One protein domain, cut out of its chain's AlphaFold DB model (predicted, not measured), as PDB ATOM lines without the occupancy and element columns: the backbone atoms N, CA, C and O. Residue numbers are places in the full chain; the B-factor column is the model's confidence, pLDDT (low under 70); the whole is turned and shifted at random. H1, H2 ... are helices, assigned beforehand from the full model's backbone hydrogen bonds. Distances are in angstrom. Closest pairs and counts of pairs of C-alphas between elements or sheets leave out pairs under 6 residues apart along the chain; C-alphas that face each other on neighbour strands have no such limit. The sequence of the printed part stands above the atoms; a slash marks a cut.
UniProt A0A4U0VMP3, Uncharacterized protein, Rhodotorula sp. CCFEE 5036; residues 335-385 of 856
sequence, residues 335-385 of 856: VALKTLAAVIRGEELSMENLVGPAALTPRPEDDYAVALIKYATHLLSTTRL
ATOM      1  N   VAL A 335      30.982  37.224  51.863       93.62
ATOM      2  CA  VAL A 335      29.791  37.366  52.717       93.62
ATOM      3  C   VAL A 335      30.131  37.038  54.171       93.62
ATOM      4  O   VAL A 335      29.747  37.791  55.063       93.62
ATOM      5  N   ALA A 336      30.905  35.979  54.432       94.31
ATOM      6  CA  ALA A 336      31.347  35.629  55.782       94.31
ATOM      7  C   ALA A 336      32.205  36.737  56.413       94.31
ATOM      8  O   ALA A 336      31.987  37.100  57.569       94.31
ATOM      9  N   LEU A 337      33.133  37.329  55.653       93.44
ATOM     10  CA  LEU A 337      33.954  38.455  56.108       93.44
ATOM     11  C   LEU A 337      33.116  39.711  56.376       93.44
ATOM     12  O   LEU A 337      33.326  40.361  57.400       93.44
ATOM     13  N   LYS A 338      32.140  40.037  55.515       92.38
ATOM     14  CA  LYS A 338      31.195  41.144  55.755       92.38
ATOM     15  C   LYS A 338      30.354  40.912  57.006       92.38
ATOM     16  O   LYS A 338      30.240  41.810  57.832       92.38
ATOM     17  N   THR A 339      29.824  39.703  57.165       93.69
ATOM     18  CA  THR A 339      29.040  39.302  58.341       93.69
ATOM     19  C   THR A 339      29.876  39.445  59.606       93.69
ATOM     20  O   THR A 339      29.443  40.068  60.568       93.69
ATOM     21  N   LEU A 340      31.113  38.938  59.592       94.94
ATOM     22  CA  LEU A 340      32.036  39.056  60.717       94.94
ATOM     23  C   LEU A 340      32.348  40.523  61.042       94.94
ATOM     24  O   LEU A 340      32.365  40.895  62.213       94.94
ATOM     25  N   ALA A 341      32.565  41.365  60.030       92.69
ATOM     26  CA  ALA A 341      32.808  42.791  60.223       92.69
ATOM     27  C   ALA A 341      31.589  43.514  60.824       92.69
ATOM     28  O   ALA A 341      31.760  44.283  61.768       92.69
ATOM     29  N   ALA A 342      30.380  43.233  60.330       92.69
ATOM     30  CA  ALA A 342      29.134  43.784  60.866       92.69
ATOM     31  C   ALA A 342      28.919  43.359  62.329       92.69
ATOM     32  O   ALA A 342      28.659  44.201  63.187       92.69
ATOM     33  N   VAL A 343      29.155  42.077  62.646       94.88
ATOM     34  CA  VAL A 343      29.092  41.552  64.021       94.88
ATOM     35  C   VAL A 343      30.104  42.247  64.937       94.88
ATOM     36  O   VAL A 343      29.757  42.611  66.057       94.88
ATOM     37  N   ILE A 344      31.343  42.471  64.481       95.75
ATOM     38  CA  ILE A 344      32.372  43.170  65.274       95.75
ATOM     39  C   ILE A 344      32.004  44.644  65.505       95.75
ATOM     40  O   ILE A 344      32.332  45.188  66.559       95.75
ATOM     41  N   ARG A 345      31.331  45.293  64.548       93.06
ATOM     42  CA  ARG A 345      30.877  46.690  64.671       93.06
ATOM     43  C   ARG A 345      29.571  46.851  65.453       93.06
ATOM     44  O   ARG A 345      29.265  47.969  65.851       93.06
ATOM     45  N   GLY A 346      28.834  45.766  65.692       95.25
ATOM     46  CA  GLY A 346      27.495  45.823  66.280       95.25
ATOM     47  C   GLY A 346      26.437  46.380  65.320       95.25
ATOM     48  O   GLY A 346      25.459  46.961  65.774       95.25
ATOM     49  N   GLU A 347      26.646  46.243  64.007       95.62
ATOM     50  CA  GLU A 347      25.674  46.638  62.980       95.62
ATOM     51  C   GLU A 347      24.551  45.595  62.867       95.62
ATOM     52  O   GLU A 347      24.780  44.391  63.029       95.62
ATOM     53  N   GLU A 348      23.330  46.039  62.554       95.06
ATOM     54  CA  GLU A 348      22.220  45.130  62.270       95.06
ATOM     55  C   GLU A 348      22.502  44.322  60.994       95.06
ATOM     56  O   GLU A 348      22.821  44.868  59.930       95.06
ATOM     57  N   LEU A 349      22.374  42.996  61.102       94.56
ATOM     58  CA  LEU A 349      22.559  42.051  60.001       94.56
ATOM     59  C   LEU A 349      21.338  42.073  59.072       94.56
ATOM     60  O   LEU A 349      20.560  41.122  59.025       94.56
ATOM     61  N   SER A 350      21.146  43.170  58.340       93.19
ATOM     62  CA  SER A 350      20.159  43.217  57.262       93.19
ATOM     63  C   SER A 350      20.714  42.525  56.010       93.19
ATOM     64  O   SER A 350      21.909  42.598  55.706       93.19
ATOM     65  N   MET A 351      19.847  41.845  55.254       87.50
ATOM     66  CA  MET A 351      20.244  41.235  53.976       87.50
ATOM     67  C   MET A 351      20.761  42.290  52.994       87.50
ATOM     68  O   MET A 351      21.699  42.020  52.254       87.50
ATOM     69  N   GLU A 352      20.220  43.506  53.044       88.62
ATOM     70  CA  GLU A 352      20.697  44.635  52.243       88.62
ATOM     71  C   GLU A 352      22.139  45.026  52.601       88.62
ATOM     72  O   GLU A 352      22.928  45.317  51.706       88.62
ATOM     73  N   ASN A 353      22.535  44.945  53.876       87.81
ATOM     74  CA  ASN A 353      23.911  45.221  54.305       87.81
ATOM     75  C   ASN A 353      24.890  44.112  53.879       87.81
ATOM     76  O   ASN A 353      26.027  44.395  53.488       87.81
ATOM     77  N   LEU A 354      24.470  42.841  53.927       89.50
ATOM     78  CA  LEU A 354      25.330  41.709  53.548       89.50
ATOM     79  C   LEU A 354      25.459  41.557  52.026       89.50
ATOM     80  O   LEU A 354      26.570  41.441  51.495       89.50
ATOM     81  N   VAL A 355      24.319  41.545  51.338       87.88
ATOM     82  CA  VAL A 355      24.168  41.203  49.912       87.88
ATOM     83  C   VAL A 355      24.295  42.452  49.029       87.88
ATOM     84  O   VAL A 355      24.728  42.359  47.878       87.88
ATOM     85  N   GLY A 356      24.026  43.632  49.594       87.00
ATOM     86  CA  GLY A 356      24.012  44.929  48.921       87.00
ATOM     87  C   GLY A 356      22.655  45.263  48.278       87.00
ATOM     88  O   GLY A 356      21.683  44.526  48.448       87.00
ATOM     89  N   PRO A 357      22.562  46.397  47.560       86.75
ATOM     90  CA  PRO A 357      21.291  46.928  47.072       86.75
ATOM     91  C   PRO A 357      20.627  46.031  46.018       86.75
ATOM     92  O   PRO A 357      21.287  45.488  45.128       86.75
ATOM     93  N   ALA A 358      19.292  45.955  46.072       81.44
ATOM     94  CA  ALA A 358      18.461  45.103  45.214       81.44
ATOM     95  C   ALA A 358      18.701  45.308  43.705       81.44
ATOM     96  O   ALA A 358      18.611  44.352  42.940       81.44
ATOM     97  N   ALA A 359      19.071  46.518  43.272       80.75
ATOM     98  CA  ALA A 359      19.349  46.839  41.866       80.75
ATOM     99  C   ALA A 359      20.493  46.010  41.251       80.75
ATOM    100  O   ALA A 359      20.547  45.842  40.035       80.75
ATOM    101  N   LEU A 360      21.398  45.492  42.086       81.44
ATOM    102  CA  LEU A 360      22.546  44.683  41.669       81.44
ATOM    103  C   LEU A 360      22.342  43.188  41.955       81.44
ATOM    104  O   LEU A 360      23.243  42.387  41.698       81.44
ATOM    105  N   THR A 361      21.172  42.799  42.473       85.56
ATOM    106  CA  THR A 361      20.846  41.384  42.667       85.56
ATOM    107  C   THR A 361      20.690  40.681  41.317       85.56
ATOM    108  O   THR A 361      20.189  41.279  40.356       85.56
ATOM    109  N   PRO A 362      21.159  39.425  41.203       89.38
ATOM    110  CA  PRO A 362      20.980  38.653  39.987       89.38
ATOM    111  C   PRO A 362      19.493  38.547  39.670       89.38
ATOM    112  O   PRO A 362      18.662  38.310  40.552       89.38
ATOM    113  N   ARG A 363      19.152  38.739  38.399       88.12
ATOM    114  CA  ARG A 363      17.762  38.633  37.973       88.12
ATOM    115  C   ARG A 363      17.392  37.152  37.898       88.12
ATOM    116  O   ARG A 363      18.239  36.334  37.549       88.12
ATOM    117  N   PRO A 364      16.129  36.773  38.146       85.38
ATOM    118  CA  PRO A 364      15.717  35.368  38.062       85.38
ATOM    119  C   PRO A 364      15.819  34.784  36.636       85.38
ATOM    120  O   PRO A 364      15.773  33.568  36.454       85.38
ATOM    121  N   GLU A 365      15.974  35.654  35.634       84.38
ATOM    122  CA  GLU A 365      16.196  35.319  34.225       84.38
ATOM    123  C   GLU A 365      17.666  35.033  33.872       84.38
ATOM    124  O   GLU A 365      17.935  34.552  32.766       84.38
ATOM    125  N   ASP A 366      18.597  35.321  34.784       88.69
ATOM    126  CA  ASP A 366      20.018  35.028  34.616       88.69
ATOM    127  C   ASP A 366      20.283  33.527  34.827       88.69
ATOM    128  O   ASP A 366      19.682  32.886  35.692       88.69
ATOM    129  N   ASP A 367      21.211  32.961  34.052       89.31
ATOM    130  CA  ASP A 367      21.747  31.626  34.341       89.31
ATOM    131  C   ASP A 367      22.551  31.661  35.639       89.31
ATOM    132  O   ASP A 367      23.216  32.660  35.923       89.31
ATOM    133  N   TYR A 368      22.560  30.562  36.397       93.00
ATOM    134  CA  TYR A 368      23.264  30.497  37.677       93.00
ATOM    135  C   TYR A 368      24.727  30.957  37.606       93.00
ATOM    136  O   TYR A 368      25.148  31.772  38.423       93.00
ATOM    137  N   ALA A 369      25.488  30.528  36.594       89.69
ATOM    138  CA  ALA A 369      26.878  30.957  36.423       89.69
ATOM    139  C   ALA A 369      27.002  32.479  36.196       89.69
ATOM    140  O   ALA A 369      27.871  33.130  36.775       89.69
ATOM    141  N   VAL A 370      26.102  33.074  35.408       89.94
ATOM    142  CA  VAL A 370      26.073  34.526  35.153       89.94
ATOM    143  C   VAL A 370      25.641  35.284  36.402       89.94
ATOM    144  O   VAL A 370      26.258  36.289  36.755       89.94
ATOM    145  N   ALA A 371      24.609  34.797  37.087       93.19
ATOM    146  CA  ALA A 371      24.142  35.335  38.355       93.19
ATOM    147  C   ALA A 371      25.266  35.333  39.398       93.19
ATOM    148  O   ALA A 371      25.498  36.346  40.058       93.19
ATOM    149  N   LEU A 372      26.015  34.234  39.482       93.25
ATOM    150  CA  LEU A 372      27.161  34.081  40.365       93.25
ATOM    151  C   LEU A 372      28.295  35.049  40.001       93.25
ATOM    152  O   LEU A 372      28.838  35.693  40.892       93.25
ATOM    153  N   ILE A 373      28.618  35.226  38.713       93.12
ATOM    154  CA  ILE A 373      29.627  36.203  38.257       93.12
ATOM    155  C   ILE A 373      29.193  37.638  38.573       93.12
ATOM    156  O   ILE A 373      29.992  38.414  39.109       93.12
ATOM    157  N   LYS A 374      27.941  38.007  38.266       92.69
ATOM    158  CA  LYS A 374      27.376  39.330  38.585       92.69
ATOM    159  C   LYS A 374      27.459  39.592  40.085       92.69
ATOM    160  O   LYS A 374      27.940  40.644  40.506       92.69
ATOM    161  N   TYR A 375      27.070  38.603  40.884       93.75
ATOM    162  CA  TYR A 375      27.077  38.701  42.334       93.75
ATOM    163  C   TYR A 375      28.495  38.773  42.918       93.75
ATOM    164  O   TYR A 375      28.780  39.643  43.740       93.75
ATOM    165  N   ALA A 376      29.424  37.940  42.443       94.00
ATOM    166  CA  ALA A 376      30.829  37.983  42.842       94.00
ATOM    167  C   ALA A 376      31.471  39.334  42.498       94.00
ATOM    168  O   ALA A 376      32.113  39.955  43.345       94.00
ATOM    169  N   THR A 377      31.242  39.838  41.282       92.56
ATOM    170  CA  THR A 377      31.741  41.149  40.835       92.56
ATOM    171  C   THR A 377      31.194  42.268  41.716       92.56
ATOM    172  O   THR A 377      31.934  43.162  42.131       92.56
ATOM    173  N   HIS A 378      29.913  42.194  42.069       91.19
ATOM    174  CA  HIS A 378      29.287  43.139  42.978       91.19
ATOM    175  C   HIS A 378      29.916  43.099  44.381       91.19
ATOM    176  O   HIS A 378      30.318  44.140  44.908       91.19
ATOM    177  N   LEU A 379      30.107  41.917  44.971       90.25
ATOM    178  CA  LEU A 379      30.764  41.777  46.274       90.25
ATOM    179  C   LEU A 379      32.211  42.293  46.262       90.25
ATOM    180  O   LEU A 379      32.626  42.990  47.191       90.25
ATOM    181  N   LEU A 380      32.963  42.041  45.191       89.44
ATOM    182  CA  LEU A 380      34.322  42.567  45.026       89.44
ATOM    183  C   LEU A 380      34.339  44.094  44.848       89.44
ATOM    184  O   LEU A 380      35.201  44.779  45.397       89.44
ATOM    185  N   SER A 381      33.363  44.661  44.136       88.75
ATOM    186  CA  SER A 381      33.251  46.118  43.977       88.75
ATOM    187  C   SER A 381      32.888  46.821  45.290       88.75
ATOM    188  O   SER A 381      33.490  47.839  45.634       88.75
ATOM    189  N   THR A 382      31.969  46.244  46.070       85.31
ATOM    190  CA  THR A 382      31.539  46.807  47.359       85.31
ATOM    191  C   THR A 382      32.647  46.722  48.404       85.31
ATOM    192  O   THR A 382      32.891  47.695  49.110       85.31
ATOM    193  N   THR A 383      33.385  45.609  48.459       81.56
ATOM    194  CA  THR A 383      34.548  45.477  49.356       81.56
ATOM    195  C   THR A 383      35.672  46.444  48.988       81.56
ATOM    196  O   THR A 383      36.253  47.060  49.885       81.56
ATOM    197  N   ARG A 384      35.933  46.664  47.690       77.75
ATOM    198  CA  ARG A 384      36.896  47.675  47.229       77.75
ATOM    199  C   ARG A 384      36.502  49.077  47.686       77.75
ATOM    200  O   ARG A 384      37.355  49.797  48.192       77.75
ATOM    201  N   LEU A 385      35.232  49.455  47.544       68.19
ATOM    202  CA  LEU A 385      34.746  50.771  47.965       68.19
ATOM    203  C   LEU A 385      34.829  50.960  49.485       68.19
ATOM    204  O   LEU A 385      35.247  52.024  49.931       68.19
TER     205      LEU A 385
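AT A GLANCE: This is residues 335 to 385 of the 856 residues of an uncharacterized protein of Rhodotorula sp. CCFEE 5036 (UniProt A0A4U0VMP3). Two helices, H1 and H3, lie largely end to end along the long axis, and the short helix H2 sits beside the place where they come near each other. After H2, the long link of residues 356 to 367 runs out to the far end, from which H3 folds back toward H1. The printed part has 51 residues with three named helices, H1, H2 and H3 in chain order, and no named strand; its class is all helix. It is elongated, 35 by 19 by 16 A, and only just loose, close to compact, with a radius of gyration of the C-alphas of 11.9 A.

IN THESE COORDINATES: H1, residues 335 to 345, begins at C-alpha 335 (29.791, 37.366, 52.717) and is 15.2 A long. H2 is residues 351 to 355. H3, residues 368 to 385, is 25.5 A long and ends at C-alpha 385 (34.746, 50.771, 47.965).

HOW THE PARTS SIT: H1 and H2 touch; their closest C-alphas, of Val 335 and Leu 354, are 6.3 A apart. H3 is close to H1 but not clearly touching, closest at the C-alphas of Val 335 and Leu 379, 7.9 A. H1 and H3 run the same way at a shallow tilt of 34 degrees, only just short of steep. H3 is also close to H2 but not clearly touching, closest at the C-alphas of Val 355 and Leu 379, 7.6 A. In H1, H2 and H3 every O i to N i+4 pair is within hydrogen-bond range.

THE WHOLE: The C-alphas farthest apart, of Ile 344 and Glu 365, are 35.9 A apart. The printed part has no cut. The link from H1 to H2 is tight, that from H2 to H3 long. Only residue 385 has a pLDDT under 70.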